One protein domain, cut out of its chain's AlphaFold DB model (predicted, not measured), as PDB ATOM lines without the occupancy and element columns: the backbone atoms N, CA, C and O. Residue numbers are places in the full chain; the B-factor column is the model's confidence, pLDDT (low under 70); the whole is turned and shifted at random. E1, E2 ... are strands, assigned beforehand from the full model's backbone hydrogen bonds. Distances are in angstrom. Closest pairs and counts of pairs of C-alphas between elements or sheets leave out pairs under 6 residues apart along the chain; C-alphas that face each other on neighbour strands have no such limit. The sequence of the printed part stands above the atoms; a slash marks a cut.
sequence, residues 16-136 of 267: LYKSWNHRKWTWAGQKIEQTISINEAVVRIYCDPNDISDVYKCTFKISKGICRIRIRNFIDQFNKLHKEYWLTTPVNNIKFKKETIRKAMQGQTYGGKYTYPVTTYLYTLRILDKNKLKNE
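What this domain is: This is residues 16 to 136 of the 267 residues of the protein "Pyrimidine (Deoxy)nucleoside triphosphate pyrophosphohydrolase" of Candidatus Micrarchaeum sp (UniProt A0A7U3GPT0). A long, twisted ribbon, made of the hairpins E1 and E2 and E6 and E7 side by side, ends in a small head of three shorter strands, E3, E4 and E5, that run across it. The ribbon makes the length; E2 joins it to the head, pairing with E1, E7 and E3. The printed part has 121 residues with seven named strands, E1 to E7 in chain order, and no named helix: all strand, in one mixed, branched sheet. It is loose, with a radius of gyration of the C-alphas of 18.7 A, and spans 58 by 29 by 27 A.

Where its parts are: Find C-alpha 32 at (102.133, 146.032, 135.916); E2 runs from there to residue 46, 41.7 A. E7, residues 112 to 127, covers 46.5 A and ends at (125.721, 158.596, 97.990). E6 is residues 94 to 109, 44.4 A, and E1 is residues 20 to 28, 26.1 A. Look for the head in E3, residues 55 to 63, E4, residues 66 to 75, and E5, residues 81 to 90.

How they stand to each other: Start at E2: E1 and E3 lie on one side of it, E7 on the other. E7 is parallel to E2 at 16 degrees, with N 40 and O 119 2.9 A apart. E1 is antiparallel to E2, N 22 to O 39 2.8 A. The edge strand E6 is antiparallel to E7, N 101 to O 120 2.9 A. E1 to E5 form a meander, each strand the antiparallel neighbour of the one before: look at N 45 and O 56, 3.0 A, N 61 and O 68, 2.9 A, and N 69 and O 87, 2.8 A. E3 bends by 61 degrees at residue 58. E5 and E6 meet only through their link.

The domain as a whole: The C-alphas of Gln 30 and Asn 131, the two farthest apart, are 59.7 A apart. The printed part has no cut, and no link is long. Confidence is under 70 at residues 28 to 32, 47 to 54, 77 to 78, 110 to 111 and 136.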
ATOM      1  N   LEU A  16     126.297 143.500 109.456       93.94
ATOM      2  CA  LEU A  16     124.985 143.885 108.938       93.94
ATOM      3  C   LEU A  16     124.389 145.036 109.762       93.94
ATOM      4  O   LEU A  16     124.186 144.912 110.973       93.94
ATOM      5  N   TYR A  17     124.042 146.128 109.092       95.00
ATOM      6  CA  TYR A  17     123.355 147.274 109.675       95.00
ATOM      7  C   TYR A  17     121.910 147.297 109.194       95.00
ATOM      8  O   TYR A  17     121.644 147.422 108.002       95.00
ATOM      9  N   LYS A  18     120.966 147.173 110.127       92.06
ATOM     10  CA  LYS A  18     119.519 147.185 109.875       92.06
ATOM     11  C   LYS A  18     118.820 148.033 110.927       92.06
ATOM     12  O   LYS A  18     119.347 148.194 112.026       92.06
ATOM     13  N   SER A  19     117.633 148.534 110.599       88.62
ATOM     14  CA  SER A  19     116.784 149.171 111.607       88.62
ATOM     15  C   SER A  19     116.266 148.120 112.596       88.62
ATOM     16  O   SER A  19     115.904 147.014 112.185       88.62
ATOM     17  N   TRP A  20     116.251 148.443 113.886       88.19
ATOM     18  CA  TRP A  20     115.750 147.580 114.960       88.19
ATOM     19  C   TRP A  20     115.252 148.430 116.126       88.19
ATOM     20  O   TRP A  20     115.672 149.572 116.277       88.19
ATOM     21  N   ASN A  21     114.382 147.867 116.957       88.00
ATOM     22  CA  ASN A  21     113.897 148.486 118.184       88.00
ATOM     23  C   ASN A  21     113.910 147.416 119.282       88.00
ATOM     24  O   ASN A  21     113.421 146.307 119.075       88.00
ATOM     25  N   HIS A  22     114.554 147.722 120.402       86.00
ATOM     26  CA  HIS A  22     114.690 146.849 121.554       86.00
ATOM     27  C   HIS A  22     114.185 147.585 122.790       86.00
ATOM     28  O   HIS A  22     114.742 148.609 123.193       86.00
ATOM     29  N   ARG A  23     113.138 147.039 123.399       87.75
ATOM     30  CA  ARG A  23     112.520 147.563 124.611       87.75
ATOM     31  C   ARG A  23     112.959 146.714 125.799       87.75
ATOM     32  O   ARG A  23     112.920 145.491 125.725       87.75
ATOM     33  N   LYS A  24     113.358 147.371 126.886       85.50
ATOM     34  CA  LYS A  24     113.539 146.743 128.196       85.50
ATOM     35  C   LYS A  24     112.344 147.070 129.074       85.50
ATOM     36  O   LYS A  24     111.927 148.228 129.126       85.50
ATOM     37  N   TRP A  25     111.843 146.075 129.787       86.12
ATOM     38  CA  TRP A  25     110.721 146.212 130.706       86.12
ATOM     39  C   TRP A  25     111.032 145.588 132.063       86.12
ATOM     40  O   TRP A  25     111.947 144.777 132.198       86.12
ATOM     41  N   THR A  26     110.262 145.998 133.061       82.00
ATOM     42  CA  THR A  26     110.226 145.400 134.395       82.00
ATOM     43  C   THR A  26     108.791 145.260 134.864       82.00
ATOM     44  O   THR A  26     107.883 145.899 134.331       82.00
ATOM     45  N   TRP A  27     108.613 144.450 135.898       77.25
ATOM     46  CA  TRP A  27     107.370 144.342 136.637       77.25
ATOM     47  C   TRP A  27     107.395 145.298 137.831       77.25
ATOM     48  O   TRP A  27     108.353 145.309 138.603       77.25
ATOM     49  N   ALA A  28     106.343 146.101 137.976       64.19
ATOM     50  CA  ALA A  28     106.077 146.910 139.159       64.19
ATOM     51  C   ALA A  28     104.878 146.309 139.914       64.19
ATOM     52  O   ALA A  28     103.734 146.396 139.466       64.19
ATOM     53  N   GLY A  29     105.133 145.656 141.051       66.44
ATOM     54  CA  GLY A  29     104.109 144.899 141.782       66.44
ATOM     55  C   GLY A  29     103.645 143.635 141.039       66.44
ATOM     56  O   GLY A  29     104.338 143.133 140.157       66.44
ATOM     57  N   GLN A  30     102.471 143.098 141.393       60.12
ATOM     58  CA  GLN A  30     102.041 141.769 140.922       60.12
ATOM     59  C   GLN A  30     101.532 141.700 139.467       60.12
ATOM     60  O   GLN A  30     101.388 140.587 138.969       60.12
ATOM     61  N   LYS A  31     101.246 142.818 138.769       61.31
ATOM     62  CA  LYS A  31     100.636 142.775 137.412       61.31
ATOM     63  C   LYS A  31     100.949 143.947 136.460       61.31
ATOM     64  O   LYS A  31     100.288 144.060 135.431       61.31
ATOM     65  N   ILE A  32     101.903 144.838 136.755       69.12
ATOM     66  CA  ILE A  32     102.133 146.032 135.916       69.12
ATOM     67  C   ILE A  32     103.461 145.923 135.165       69.12
ATOM     68  O   ILE A  32     104.524 145.966 135.778       69.12
ATOM     69  N   GLU A  33     103.399 145.833 133.837       77.12
ATOM     70  CA  GLU A  33     104.573 145.897 132.965       77.12
ATOM     71  C   GLU A  33     104.941 147.362 132.678       77.12
ATOM     72  O   GLU A  33     104.117 148.156 132.214       77.12
ATOM     73  N   GLN A  34     106.183 147.742 132.971       81.12
ATOM     74  CA  GLN A  34     106.694 149.101 132.792       81.12
ATOM     75  C   GLN A  34     107.928 149.102 131.895       81.12
ATOM     76  O   GLN A  34     108.872 148.345 132.117       81.12
ATOM     77  N   THR A  35     107.954 149.981 130.890       82.50
ATOM     78  CA  THR A  35     109.133 150.151 130.028       82.50
ATOM     79  C   THR A  35     110.219 150.922 130.770       82.50
ATOM     80  O   THR A  35     110.011 152.064 131.160       82.50
ATOM     81  N   ILE A  36     111.407 150.338 130.913       84.88
ATOM     82  CA  ILE A  36     112.545 151.005 131.561       84.88
ATOM     83  C   ILE A  36     113.371 151.788 130.547       84.88
ATOM     84  O   ILE A  36     113.897 152.849 130.858       84.88
ATOM     85  N   SER A  37     113.540 151.261 129.336       83.69
ATOM     86  CA  SER A  37     114.252 151.963 128.271       83.69
ATOM     87  C   SER A  37     113.929 151.386 126.903       83.69
ATOM     88  O   SER A  37     113.531 150.225 126.768       83.69
ATOM     89  N   ILE A  38     114.128 152.204 125.874       85.38
ATOM     90  CA  ILE A  38     114.115 151.755 124.483       85.38
ATOM     91  C   ILE A  38     115.453 152.118 123.857       85.38
ATOM     92  O   ILE A  38     115.879 153.268 123.898       85.38
ATOM     93  N   ASN A  39     116.096 151.137 123.242       81.56
ATOM     94  CA  ASN A  39     117.184 151.376 122.312       81.56
ATOM     95  C   ASN A  39     116.687 151.042 120.914       81.56
ATOM     96  O   ASN A  39     116.045 150.017 120.709       81.56
ATOM     97  N   GLU A  40     117.010 151.867 119.936       87.25
ATOM     98  CA  GLU A  40     116.672 151.583 118.549       87.25
ATOM     99  C   GLU A  40     117.789 152.011 117.612       87.25
ATOM    100  O   GLU A  40     118.580 152.903 117.915       87.25
ATOM    101  N   ALA A  41     117.853 151.370 116.453       77.88
ATOM    102  CA  ALA A  41     118.632 151.850 115.332       77.88
ATOM    103  C   ALA A  41     117.717 152.158 114.161       77.88
ATOM    104  O   ALA A  41     116.825 151.377 113.824       77.88
ATOM    105  N   VAL A  42     118.010 153.263 113.492       85.81
ATOM    106  CA  VAL A  42     117.380 153.648 112.237       85.81
ATOM    107  C   VAL A  42     118.478 153.780 111.200       85.81
ATOM    108  O   VAL A  42     119.474 154.460 111.426       85.81
ATOM    109  N   VAL A  43     118.307 153.109 110.067       86.50
ATOM    110  CA  VAL A  43     119.278 153.122 108.972       86.50
ATOM    111  C   VAL A  43     118.620 153.747 107.751       86.50
ATOM    112  O   VAL A  43     117.586 153.258 107.286       86.50
ATOM    113  N   ARG A  44     119.204 154.842 107.263       88.25
ATOM    114  CA  ARG A  44     118.701 155.626 106.134       88.25
ATOM    115  C   ARG A  44     119.771 155.796 105.067       88.25
ATOM    116  O   ARG A  44     120.950 155.957 105.381       88.25
ATOM    117  N   ILE A  45     119.334 155.805 103.816       84.38
ATOM    118  CA  ILE A  45     120.154 156.169 102.664       84.38
ATOM    119  C   ILE A  45     119.569 157.399 101.976       84.38
ATOM    120  O   ILE A  45     118.356 157.480 101.792       84.38
ATOM    121  N   TYR A  46     120.463 158.316 101.619       79.88
ATOM    122  CA  TYR A  46     120.227 159.512 100.824       79.88
ATOM    123  C   TYR A  46     120.962 159.321  99.505       79.88
ATOM    124  O   TYR A  46     122.192 159.178  99.483       79.88
ATOM    125  N   CYS A  47     120.202 159.273  98.420       67.44
ATOM    126  CA  CYS A  47     120.762 159.155  97.079       67.44
ATOM    127  C   CYS A  47     121.253 160.506  96.558       67.44
ATOM    128  O   CYS A  47     122.163 160.528  95.734       67.44
ATOM    129  N   ASP A  48     120.677 161.609  97.046       62.97
ATOM    130  CA  ASP A  48     121.105 162.957  96.711       62.97
ATOM    131  C   ASP A  48     121.701 163.687  97.931       62.97
ATOM    132  O   ASP A  48     121.081 163.761  98.996       62.97
ATOM    133  N   PRO A  49     122.928 164.213  97.818       54.09
ATOM    134  CA  PRO A  49     123.533 165.035  98.853       54.09
ATOM    135  C   PRO A  49     122.813 166.382  99.086       54.09
ATOM    136  O   PRO A  49     122.834 166.904 100.207       54.09
ATOM    137  N   ASN A  50     122.217 166.961  98.052       55.19
ATOM    138  CA  ASN A  50     121.620 168.295  98.082       55.19
ATOM    139  C   ASN A  50     120.091 168.247  98.156       55.19
ATOM    140  O   ASN A  50     119.477 169.236  98.546       55.19
ATOM    141  N   ASP A  51     119.500 167.088  97.863       59.72
ATOM    142  CA  ASP A  51     118.067 166.844  97.971       59.72
ATOM    143  C   ASP A  51     117.760 165.749  99.009       59.72
ATOM    144  O   ASP A  51     117.843 164.544  98.766       59.72
ATOM    145  N   ILE A  52     117.407 166.185 100.219       55.97
ATOM    146  CA  ILE A  52     117.046 165.295 101.330       55.97
ATOM    147  C   ILE A  52     115.627 164.722 101.220       55.97
ATOM    148  O   ILE A  52     115.176 164.109 102.184       55.97
ATOM    149  N   SER A  53     114.902 164.928 100.118       56.66
ATOM    150  CA  SER A  53     113.571 164.337  99.928       56.66
ATOM    151  C   SER A  53     113.638 162.827  99.635       56.66
ATOM    152  O   SER A  53     112.797 162.066 100.116       56.66
ATOM    153  N   ASP A  54     114.703 162.366  98.971       64.88
ATOM    154  CA  ASP A  54     114.928 160.964  98.598       64.88
ATOM    155  C   ASP A  54     115.546 160.138  99.742       64.88
ATOM    156  O   ASP A  54     116.715 159.730  99.704       64.88
ATOM    157  N   VAL A  55     114.758 159.885 100.792       80.31
ATOM    158  CA  VAL A  55     115.205 159.136 101.981       80.31
ATOM    159  C   VAL A  55     114.545 157.777 102.074       80.31
ATOM    160  O   VAL A  55     113.349 157.657 102.343       80.31
ATOM    161  N   TYR A  56     115.357 156.728 102.013       85.00
ATOM    162  CA  TYR A  56     114.863 155.361 102.131       85.00
ATOM    163  C   TYR A  56     115.366 154.699 103.409       85.00
ATOM    164  O   TYR A  56     116.550 154.771 103.749       85.00
ATOM    165  N   LYS A  57     114.475 153.994 104.120       88.50
ATOM    166  CA  LYS A  57     114.900 153.035 105.149       88.50
ATOM    167  C   LYS A  57     115.586 151.865 104.455       88.50
ATOM    168  O   LYS A  57     115.012 151.254 103.554       88.50
ATOM    169  N   CYS A  58     116.787 151.519 104.900       91.12
ATOM    170  CA  CYS A  58     117.555 150.458 104.266       91.12
ATOM    171  C   CYS A  58     118.226 149.516 105.271       91.12
ATOM    172  O   CYS A  58     118.177 149.679 106.491       91.12
ATOM    173  N   THR A  59     118.798 148.447 104.735       94.12
ATOM    174  CA  THR A  59     119.768 147.570 105.390       94.12
ATOM    175  C   THR A  59     121.048 147.650 104.573       94.12
ATOM    176  O   THR A  59     120.951 147.692 103.352       94.12
ATOM    177  N   PHE A  60     122.230 147.635 105.183       96.06
ATOM    178  CA  PHE A  60     123.473 147.550 104.415       96.06
ATOM    179  C   PHE A  60     124.532 146.677 105.086       96.06
ATOM    180  O   PHE A  60     124.488 146.430 106.294       96.06
ATOM    181  N   LYS A  61     125.484 146.209 104.283       96.12
ATOM    182  CA  LYS A  61     126.677 145.476 104.710       96.12
ATOM    183  C   LYS A  61     127.843 145.873 103.809       96.12
ATOM    184  O   LYS A  61     127.653 146.045 102.607       96.12
ATOM    185  N   ILE A  62     129.032 145.999 104.388       95.31
ATOM    186  CA  ILE A  62     130.271 146.185 103.630       95.31
ATOM    187  C   ILE A  62     131.017 144.857 103.571       95.31
ATOM    188  O   ILE A  62     131.144 144.187 104.596       95.31
ATOM    189  N   SER A  63     131.492 144.496 102.383       92.12
ATOM    190  CA  SER A  63     132.365 143.344 102.160       92.12
ATOM    191  C   SER A  63     133.322 143.654 101.015       92.12
ATOM    192  O   SER A  63     132.872 144.065  99.942       92.12
ATOM    193  N   LYS A  64     134.631 143.492 101.234       93.06
ATOM    194  CA  LYS A  64     135.675 143.666 100.211       93.06
ATOM    195  C   LYS A  64     135.594 145.025  99.505       93.06
ATOM    196  O   LYS A  64     135.655 145.114  98.282       93.06
ATOM    197  N   GLY A  65     135.377 146.094 100.273       91.50
ATOM    198  CA  GLY A  65     135.289 147.461  99.741       91.50
ATOM    199  C   GLY A  65     134.006 147.793  98.963       91.50
ATOM    200  O   GLY A  65     133.882 148.905  98.445       91.50
ATOM    201  N   ILE A  66     133.028 146.881  98.913       93.88
ATOM    202  CA  ILE A  66     131.707 147.108  98.318       93.88
ATOM    203  C   ILE A  66     130.658 147.235  99.420       93.88
ATOM    204  O   ILE A  66     130.573 146.401 100.321       93.88
ATOM    205  N   CYS A  67     129.832 148.276  99.334       95.00
ATOM    206  CA  CYS A  67     128.649 148.434 100.164       95.00
ATOM    207  C   CYS A  67     127.436 147.883  99.414       95.00
ATOM    208  O   CYS A  67     127.073 148.388  98.350       95.00
ATOM    209  N   ARG A  68     126.810 146.853  99.982       94.25
ATOM    210  CA  ARG A  68     125.564 146.260  99.498       94.25
ATOM    211  C   ARG A  68     124.410 146.786 100.338       94.25
ATOM    212  O   ARG A  68     124.444 146.676 101.563       94.25
ATOM    213  N   ILE A  69     123.408 147.363  99.689       93.88
ATOM    214  CA  ILE A  69     122.289 148.080 100.301       93.88
ATOM    215  C   ILE A  69     120.986 147.425  99.849       93.88
ATOM    216  O   ILE A  69     120.766 147.222  98.663       93.88
ATOM    217  N   ARG A  70     120.092 147.136 100.790       91.50
ATOM    218  CA  ARG A  70     118.727 146.677 100.526       91.50
ATOM    219  C   ARG A  70     117.729 147.724 100.983       91.50
ATOM    220  O   ARG A  70     117.691 148.061 102.167       91.50
ATOM    221  N   ILE A  71     116.863 148.144 100.076       89.31
ATOM    222  CA  ILE A  71     115.683 148.963 100.342       89.31
ATOM    223  C   ILE A  71     114.450 148.055 100.255       89.31
ATOM    224  O   ILE A  71     114.403 147.145  99.431       89.31
ATOM    225  N   ARG A  72     113.466 148.248 101.136       82.31
ATOM    226  CA  ARG A  72     112.185 147.521 101.089       82.31
ATOM    227  C   ARG A  72     111.079 148.453 100.628       82.31
ATOM    228  O   ARG A  72     111.094 149.615 101.019       82.31
ATOM    229  N   ASN A  73     110.113 147.915  99.884       81.62
ATOM    230  CA  ASN A  73     108.961 148.660  99.361       81.62
ATOM    231  C   ASN A  73     109.384 149.929  98.599       81.62
ATOM    232  O   ASN A  73     108.867 151.014  98.844       81.62
ATOM    233  N   PHE A  74     110.376 149.787  97.721       80.31
ATOM    234  CA  PHE A  74     110.877 150.878  96.890       80.31
ATOM    235  C   PHE A  74     109.956 151.065  95.688       80.31
ATOM    236  O   PHE A  74     109.629 150.085  95.023       80.31
ATOM    237  N   ILE A  75     109.547 152.297  95.406       74.38
ATOM    238  CA  ILE A  75     108.823 152.641  94.182       74.38
ATOM    239  C   ILE A  75     109.844 153.262  93.237       74.38
ATOM    240  O   ILE A  75     110.522 154.214  93.618       74.38
ATOM    241  N   ASP A  76     110.005 152.687  92.048       73.44
ATOM    242  CA  ASP A  76     110.937 153.227  91.058       73.44
ATOM    243  C   ASP A  76     110.338 154.403  90.268       73.44
ATOM    244  O   ASP A  76     109.165 154.751  90.401       73.44
ATOM    245  N   GLN A  77     111.156 155.007  89.406       66.38
ATOM    246  CA  GLN A  77     110.764 156.119  88.530       66.38
ATOM    247  C   GLN A  77     109.618 155.786  87.554       66.38
ATOM    248  O   GLN A  77     109.030 156.690  86.971       66.38
ATOM    249  N   PHE A  78     109.292 154.502  87.374       69.75
ATOM    250  CA  PHE A  78     108.178 154.022  86.557       69.75
ATOM    251  C   PHE A  78     106.951 153.661  87.409       69.75
ATOM    252  O   PHE A  78     106.034 152.993  86.932       69.75
ATOM    253  N   ASN A  79     106.932 154.091  88.674       70.50
ATOM    254  CA  ASN A  79     105.880 153.829  89.650       70.50
ATOM    255  C   ASN A  79     105.670 152.330  89.955       70.50
ATOM    256  O   ASN A  79     104.593 151.905  90.378       70.50
ATOM    257  N   LYS A  80     106.700 151.499  89.746       70.12
ATOM    258  CA  LYS A  80     106.651 150.068  90.051       70.12
ATOM    259  C   LYS A  80     107.132 149.810  91.473       70.12
ATOM    260  O   LYS A  80     108.228 150.210  91.859       70.12
ATOM    261  N   LEU A  81     106.334 149.064  92.237       76.25
ATOM    262  CA  LEU A  81     106.682 148.640  93.591       76.25
ATOM    263  C   LEU A  81     107.630 147.431  93.580       76.25
ATOM    264  O   LEU A  81     107.286 146.339  93.123       76.25
ATOM    265  N   HIS A  82     108.795 147.603  94.194       73.38
ATOM    266  CA  HIS A  82     109.778 146.564  94.475       73.38
ATOM    267  C   HIS A  82     109.718 146.189  95.956       73.38
ATOM    268  O   HIS A  82     110.076 146.981  96.831       73.38
ATOM    269  N   LYS A  83     109.294 144.953  96.257       78.44
ATOM    270  CA  LYS A  83     109.264 144.432  97.640       78.44
ATOM    271  C   LYS A  83     110.651 144.475  98.289       78.44
ATOM    272  O   LYS A  83     110.786 144.880  99.443       78.44
ATOM    273  N   GLU A  84     111.677 144.124  97.522       81.56
ATOM    274  CA  GLU A  84     113.080 144.341  97.861       81.56
ATOM    275  C   GLU A  84     113.789 144.972  96.663       81.56
ATOM    276  O   GLU A  84     113.568 144.543  95.533       81.56
ATOM    277  N   TYR A  85     114.639 145.966  96.911       83.94
ATOM    278  CA  TYR A  85     115.460 146.659  95.920       83.94
ATOM    279  C   TYR A  85     116.915 146.673  96.388       83.94
ATOM    280  O   TYR A  85     117.228 147.247  97.434       83.94
ATOM    281  N   TRP A  86     117.788 145.983  95.658       87.62
ATOM    282  CA  TRP A  86     119.181 145.772  96.044       87.62
ATOM    283  C   TRP A  86     120.121 146.642  95.208       87.62
ATOM    284  O   TRP A  86     120.082 146.626  93.983       87.62
ATOM    285  N   LEU A  87     120.985 147.393  95.883       89.62
ATOM    286  CA  LEU A  87     121.971 148.292  95.297       89.62
ATOM    287  C   LEU A  87     123.372 147.910  95.774       89.62
ATOM    288  O   LEU A  87     123.566 147.521  96.925       89.62
ATOM    289  N   THR A  88     124.369 148.097  94.918       92.19
ATOM    290  CA  THR A  88     125.785 148.051  95.283       92.19
ATOM    291  C   THR A  88     126.511 149.289  94.822       92.19
ATOM    292  O   THR A  88     126.178 149.891  93.806       92.19
ATOM    293  N   THR A  89     127.532 149.665  95.579       93.00
ATOM    294  CA  THR A  89     128.466 150.717  95.193       93.00
ATOM    295  C   THR A  89     129.785 150.531  95.941       93.00
ATOM    296  O   THR A  89     129.784 150.003  97.060       93.00
ATOM    297  N   PRO A  90     130.919 150.979  95.378       94.56
ATOM    298  CA  PRO A  90     132.158 151.119  96.130       94.56
ATOM    299  C   PRO A  90     131.959 151.934  97.414       94.56
ATOM    300  O   PRO A  90     131.227 152.926  97.419       94.56
ATOM    301  N   VAL A  91     132.622 151.535  98.502       93.94
ATOM    302  CA  VAL A  91     132.539 152.215  99.811       93.94
ATOM    303  C   VAL A  91     133.018 153.666  99.732       93.94
ATOM    304  O   VAL A  91     132.457 154.526 100.403       93.94
ATOM    305  N   ASN A  92     133.993 153.962  98.867       93.44
ATOM    306  CA  ASN A  92     134.487 155.324  98.638       93.44
ATOM    307  C   ASN A  92     133.459 156.256  97.960       93.44
ATOM    308  O   ASN A  92     133.666 157.464  97.932       93.44
ATOM    309  N   ASN A  93     132.347 155.719  97.451       92.38
ATOM    310  CA  ASN A  93     131.228 156.488  96.909       92.38
ATOM    311  C   ASN A  93     130.169 156.833  97.975       92.38
ATOM    312  O   ASN A  93     129.093 157.336  97.647       92.38
ATOM    313  N   ILE A  94     130.427 156.522  99.250       92.38
ATOM    314  CA  ILE A  94     129.489 156.760 100.345       92.38
ATOM    315  C   ILE A  94     130.167 157.559 101.455       92.38
ATOM    316  O   ILE A  94     131.211 157.169 101.977       92.38
ATOM    317  N   LYS A  95     129.517 158.641 101.894       91.81
ATOM    318  CA  LYS A  95     129.797 159.263 103.193       91.81
ATOM    319  C   LYS A  95     128.871 158.670 104.249       91.81
ATOM    320  O   LYS A  95     127.648 158.738 104.123       91.81
ATOM    321  N   PHE A  96     129.461 158.098 105.290       91.88
ATOM    322  CA  PHE A  96     128.738 157.486 106.398       91.88
ATOM    323  C   PHE A  96     128.723 158.418 107.609       91.88
ATOM    324  O   PHE A  96     129.751 158.975 108.001       91.88
ATOM    325  N   LYS A  97     127.554 158.544 108.235       89.62
ATOM    326  CA  LYS A  97     127.362 159.296 109.477       89.62
ATOM    327  C   LYS A  97     126.628 158.426 110.489       89.62
ATOM    328  O   LYS A  97     125.726 157.667 110.126       89.62
ATOM    329  N   LYS A  98     127.018 158.534 111.758       91.06
ATOM    330  CA  LYS A  98     126.316 157.920 112.884       91.06
ATOM    331  C   LYS A  98     126.009 158.987 113.924       91.06
ATOM    332  O   LYS A  98     126.923 159.610 114.448       91.06
ATOM    333  N   GLU A  99     124.741 159.126 114.270       90.50
ATOM    334  CA  GLU A  99     124.269 160.022 115.325       90.50
ATOM    335  C   GLU A  99     123.628 159.205 116.446       90.50
ATOM    336  O   GLU A  99     123.064 158.135 116.216       90.50
ATOM    337  N   THR A 100     123.746 159.690 117.682       90.94
ATOM    338  CA  THR A 100     123.070 159.097 118.841       90.94
ATOM    339  C   THR A 100     122.158 160.149 119.442       90.94
ATOM    340  O   THR A 100     122.633 161.154 119.958       90.94
ATOM    341  N   ILE A 101     120.854 159.914 119.370       90.69
ATOM    342  CA  ILE A 101     119.827 160.811 119.893       90.69
ATOM    343  C   ILE A 101     119.298 160.190 121.180       90.69
ATOM    344  O   ILE A 101     118.923 159.021 121.187       90.69
ATOM    345  N   ARG A 102     119.265 160.959 122.268       91.81
ATOM    346  CA  ARG A 102     118.684 160.531 123.545       91.81
ATOM    347  C   ARG A 102     117.499 161.426 123.872       91.81
ATOM    348  O   ARG A 102     117.629 162.645 123.831       91.81
ATOM    349  N   LYS A 103     116.347 160.829 124.170       92.19
ATOM    350  CA  LYS A 103     115.122 161.535 124.563       92.19
ATOM    351  C   LYS A 103     114.503 160.867 125.782       92.19
ATOM    352  O   LYS A 103     114.612 159.656 125.931       92.19
ATOM    353  N   ALA A 104     113.826 161.639 126.621       90.88
ATOM    354  CA  ALA A 104     112.902 161.092 127.606       90.88
ATOM    355  C   ALA A 104     111.512 160.972 126.966       90.88
ATOM    356  O   ALA A 104     111.064 161.894 126.285       90.88
ATOM    357  N   MET A 105     110.838 159.842 127.162       91.25
ATOM    358  CA  MET A 105     109.452 159.628 126.742       91.25
ATOM    359  C   MET A 105     108.571 159.338 127.952       91.25
ATOM    360  O   MET A 105     109.060 158.842 128.966       91.25
ATOM    361  N   GLN A 106     107.278 159.647 127.841       89.38
ATOM    362  CA  GLN A 106     106.293 159.305 128.863       89.38
ATOM    363  C   GLN A 106     105.627 157.965 128.544       89.38
ATOM    364  O   GLN A 106     105.202 157.725 127.416       89.38
ATOM    365  N   GLY A 107     105.527 157.107 129.554       84.38
ATOM    366  CA  GLY A 107     104.689 155.917 129.574       84.38
ATOM    367  C   GLY A 107     103.510 156.108 130.523       84.38
ATOM    368  O   GLY A 107     103.527 156.971 131.400       84.38
ATOM    369  N   GLN A 108     102.481 155.282 130.357       84.31
ATOM    370  CA  GLN A 108     101.307 155.261 131.222       84.31
ATOM    371  C   GLN A 108     101.026 153.824 131.653       84.31
ATOM    372  O   GLN A 108     101.088 152.907 130.838       84.31
ATOM    373  N   THR A 109     100.740 153.633 132.940       79.12
ATOM    374  CA  THR A 109     100.245 152.370 133.506       79.12
ATOM    375  C   THR A 109      99.010 152.629 134.365       79.12
ATOM    376  O   THR A 109      98.675 153.785 134.626       79.12
ATOM    377  N   TYR A 110      98.368 151.564 134.858       69.62
ATOM    378  CA  TYR A 110      97.271 151.661 135.831       69.62
ATOM    379  C   TYR A 110      97.644 152.467 137.093       69.62
ATOM    380  O   TYR A 110      96.768 153.072 137.696       69.62
ATOM    381  N   GLY A 111      98.932 152.523 137.462       69.12
ATOM    382  CA  GLY A 111      99.440 153.270 138.622       69.12
ATOM    383  C   GLY A 111      99.914 154.703 138.335       69.12
ATOM    384  O   GLY A 111     100.457 155.335 139.234       69.12
ATOM    385  N   GLY A 112      99.754 155.216 137.108       79.50
ATOM    386  CA  GLY A 112     100.115 156.594 136.743       79.50
ATOM    387  C   GLY A 112     101.071 156.728 135.552       79.50
ATOM    388  O   GLY A 112     101.415 155.752 134.872       79.50
ATOM    389  N   LYS A 113     101.476 157.976 135.276       86.88
ATOM    390  CA  LYS A 113     102.453 158.329 134.232       86.88
ATOM    391  C   LYS A 113     103.878 158.217 134.772       86.88
ATOM    392  O   LYS A 113     104.139 158.585 135.911       86.88
ATOM    393  N   TYR A 114     104.800 157.761 133.936       85.88
ATOM    394  CA  TYR A 114     106.220 157.633 134.265       85.88
ATOM    395  C   TYR A 114     107.077 158.014 133.059       85.88
ATOM    396  O   TYR A 114     106.583 158.082 131.935       85.88
ATOM    397  N   THR A 115     108.364 158.275 133.273       88.12
ATOM    398  CA  THR A 115     109.301 158.649 132.206       88.12
ATOM    399  C   THR A 115     110.371 157.591 132.016       88.12
ATOM    400  O   THR A 115     110.913 157.087 132.996       88.12
ATOM    401  N   TYR A 116     110.731 157.308 130.768       88.81
ATOM    402  CA  TYR A 116     111.817 156.388 130.437       88.81
ATOM    403  C   TYR A 116     112.690 156.935 129.297       88.81
ATOM    404  O   TYR A 116     112.192 157.639 128.410       88.81
ATOM    405  N   PRO A 117     114.002 156.640 129.288       90.62
ATOM    406  CA  PRO A 117     114.898 157.051 128.218       90.62
ATOM    407  C   PRO A 117     114.705 156.225 126.940       90.62
ATOM    408  O   PRO A 117     114.550 155.000 126.962       90.62
ATOM    409  N   VAL A 118     114.817 156.909 125.806       91.94
ATOM    410  CA  VAL A 118     114.918 156.338 124.464       91.94
ATOM    411  C   VAL A 118     116.236 156.779 123.839       91.94
ATOM    412  O   VAL A 118     116.502 157.976 123.733       91.94
ATOM    413  N   THR A 119     117.063 155.817 123.432       91.25
ATOM    414  CA  THR A 119     118.307 156.061 122.692       91.25
ATOM    415  C   THR A 119     118.175 155.553 121.259       91.25
ATOM    416  O   THR A 119     118.057 154.351 121.029       91.25
ATOM    417  N   THR A 120     118.258 156.459 120.289       90.81
ATOM    418  CA  THR A 120     118.195 156.159 118.854       90.81
ATOM    419  C   THR A 120     119.578 156.305 118.222       90.81
ATOM    420  O   THR A 120     120.163 157.388 118.227       90.81
ATOM    421  N   TYR A 121     120.093 155.227 117.632       90.56
ATOM    422  CA  TYR A 121     121.280 155.236 116.779       90.56
ATOM    423  C   TYR A 121     120.862 155.456 115.324       90.56
ATOM    424  O   TYR A 121     120.324 154.553 114.679       90.56
ATOM    425  N   LEU A 122     121.106 156.649 114.792       89.50
ATOM    426  CA  LEU A 122     120.807 156.977 113.404       89.50
ATOM    427  C   LEU A 122     122.049 156.751 112.541       89.50
ATOM    428  O   LEU A 122     123.059 157.424 112.719       89.50
ATOM    429  N   TYR A 123     121.963 155.806 111.610       92.44
ATOM    430  CA  TYR A 123     122.987 155.534 110.607       92.44
ATOM    431  C   TYR A 123     122.543 156.102 109.265       92.44
ATOM    432  O   TYR A 123     121.477 155.746 108.761       92.44
ATOM    433  N   THR A 124     123.385 156.940 108.677       91.00
ATOM    434  CA  THR A 124     123.088 157.667 107.448       91.00
ATOM    435  C   THR A 124     124.145 157.357 106.396       91.00
ATOM    436  O   THR A 124     125.341 157.500 106.655       91.00
ATOM    437  N   LEU A 125     123.696 156.935 105.215       92.38
ATOM    438  CA  LEU A 125     124.520 156.729 104.028       92.38
ATOM    439  C   LEU A 125     124.196 157.841 103.036       92.38
ATOM    440  O   LEU A 125     123.043 157.971 102.636       92.38
ATOM    441  N   ARG A 126     125.192 158.621 102.627       90.19
ATOM    442  CA  ARG A 126     125.052 159.653 101.594       90.19
ATOM    443  C   ARG A 126     125.832 159.220 100.364       90.19
ATOM    444  O   ARG A 126     127.059 159.129 100.429       90.19
ATOM    445  N   ILE A 127     125.119 158.934  99.281       89.88
ATOM    446  CA  ILE A 127     125.721 158.596  97.990       89.88
ATOM    447  C   ILE A 127     126.347 159.855  97.387       89.88
ATOM    448  O   ILE A 127     125.754 160.931  97.439       89.88
ATOM    449  N   LEU A 128     127.571 159.727  96.873       88.00
ATOM    450  CA  LEU A 128     128.306 160.838  96.263       88.00
ATOM    451  C   LEU A 128     128.030 160.949  94.762       88.00
ATOM    452  O   LEU A 128     127.838 162.049  94.259       88.00
ATOM    453  N   ASP A 129     127.990 159.813  94.069       84.94
ATOM    454  CA  ASP A 129     127.726 159.716  92.636       84.94
ATOM    455  C   ASP A 129     126.706 158.600  92.368       84.94
ATOM    456  O   ASP A 129     126.981 157.412  92.592       84.94
ATOM    457  N   LYS A 130     125.513 158.984  91.894       81.69
ATOM    458  CA  LYS A 130     124.418 158.058  91.570       81.69
ATOM    459  C   LYS A 130     124.798 157.103  90.429       81.69
ATOM    460  O   LYS A 130     124.350 155.962  90.444       81.69
ATOM    461  N   ASN A 131     125.682 157.500  89.508       80.94
ATOM    462  CA  ASN A 131     126.099 156.665  88.372       80.94
ATOM    463  C   ASN A 131     126.955 155.461  88.791       80.94
ATOM    464  O   ASN A 131     127.114 154.503  88.037       80.94
ATOM    465  N   LYS A 132     127.510 155.489  90.007       84.50
ATOM    466  CA  LYS A 132     128.279 154.378  90.586       84.50
ATOM    467  C   LYS A 132     127.411 153.399  91.384       84.50
ATOM    468  O   LYS A 132     127.945 152.422  91.916       84.50
ATOM    469  N   LEU A 133     126.097 153.630  91.461       85.88
ATOM    470  CA  LEU A 133     125.139 152.657  91.980       85.88
ATOM    471  C   LEU A 133     124.848 151.596  90.918       85.88
ATOM    472  O   LEU A 133     124.504 151.906  89.782       85.88
ATOM    473  N   LYS A 134     124.926 150.328  91.311       84.56
ATOM    474  CA  LYS A 134     124.516 149.191  90.487       84.56
ATOM    475  C   LYS A 134     123.342 148.498  91.152       84.56
ATOM    476  O   LYS A 134     123.418 148.157  92.329       84.56
ATOM    477  N   ASN A 135     122.268 148.270  90.410       77.56
ATOM    478  CA  ASN A 135     121.138 147.496  90.903       77.56
ATOM    479  C   ASN A 135     121.434 145.995  90.757       77.56
ATOM    480  O   ASN A 135     121.648 145.510  89.651       77.56
ATOM    481  N   GLU A 136     121.447 145.263  91.867       69.12
ATOM    482  CA  GLU A 136     121.667 143.812  91.872       69.12
ATOM    483  C   GLU A 136     120.402 143.008  91.543       69.12
ATOM    484  O   GLU A 136     120.500 141.840  91.178       69.12
TER     485      GLU A 136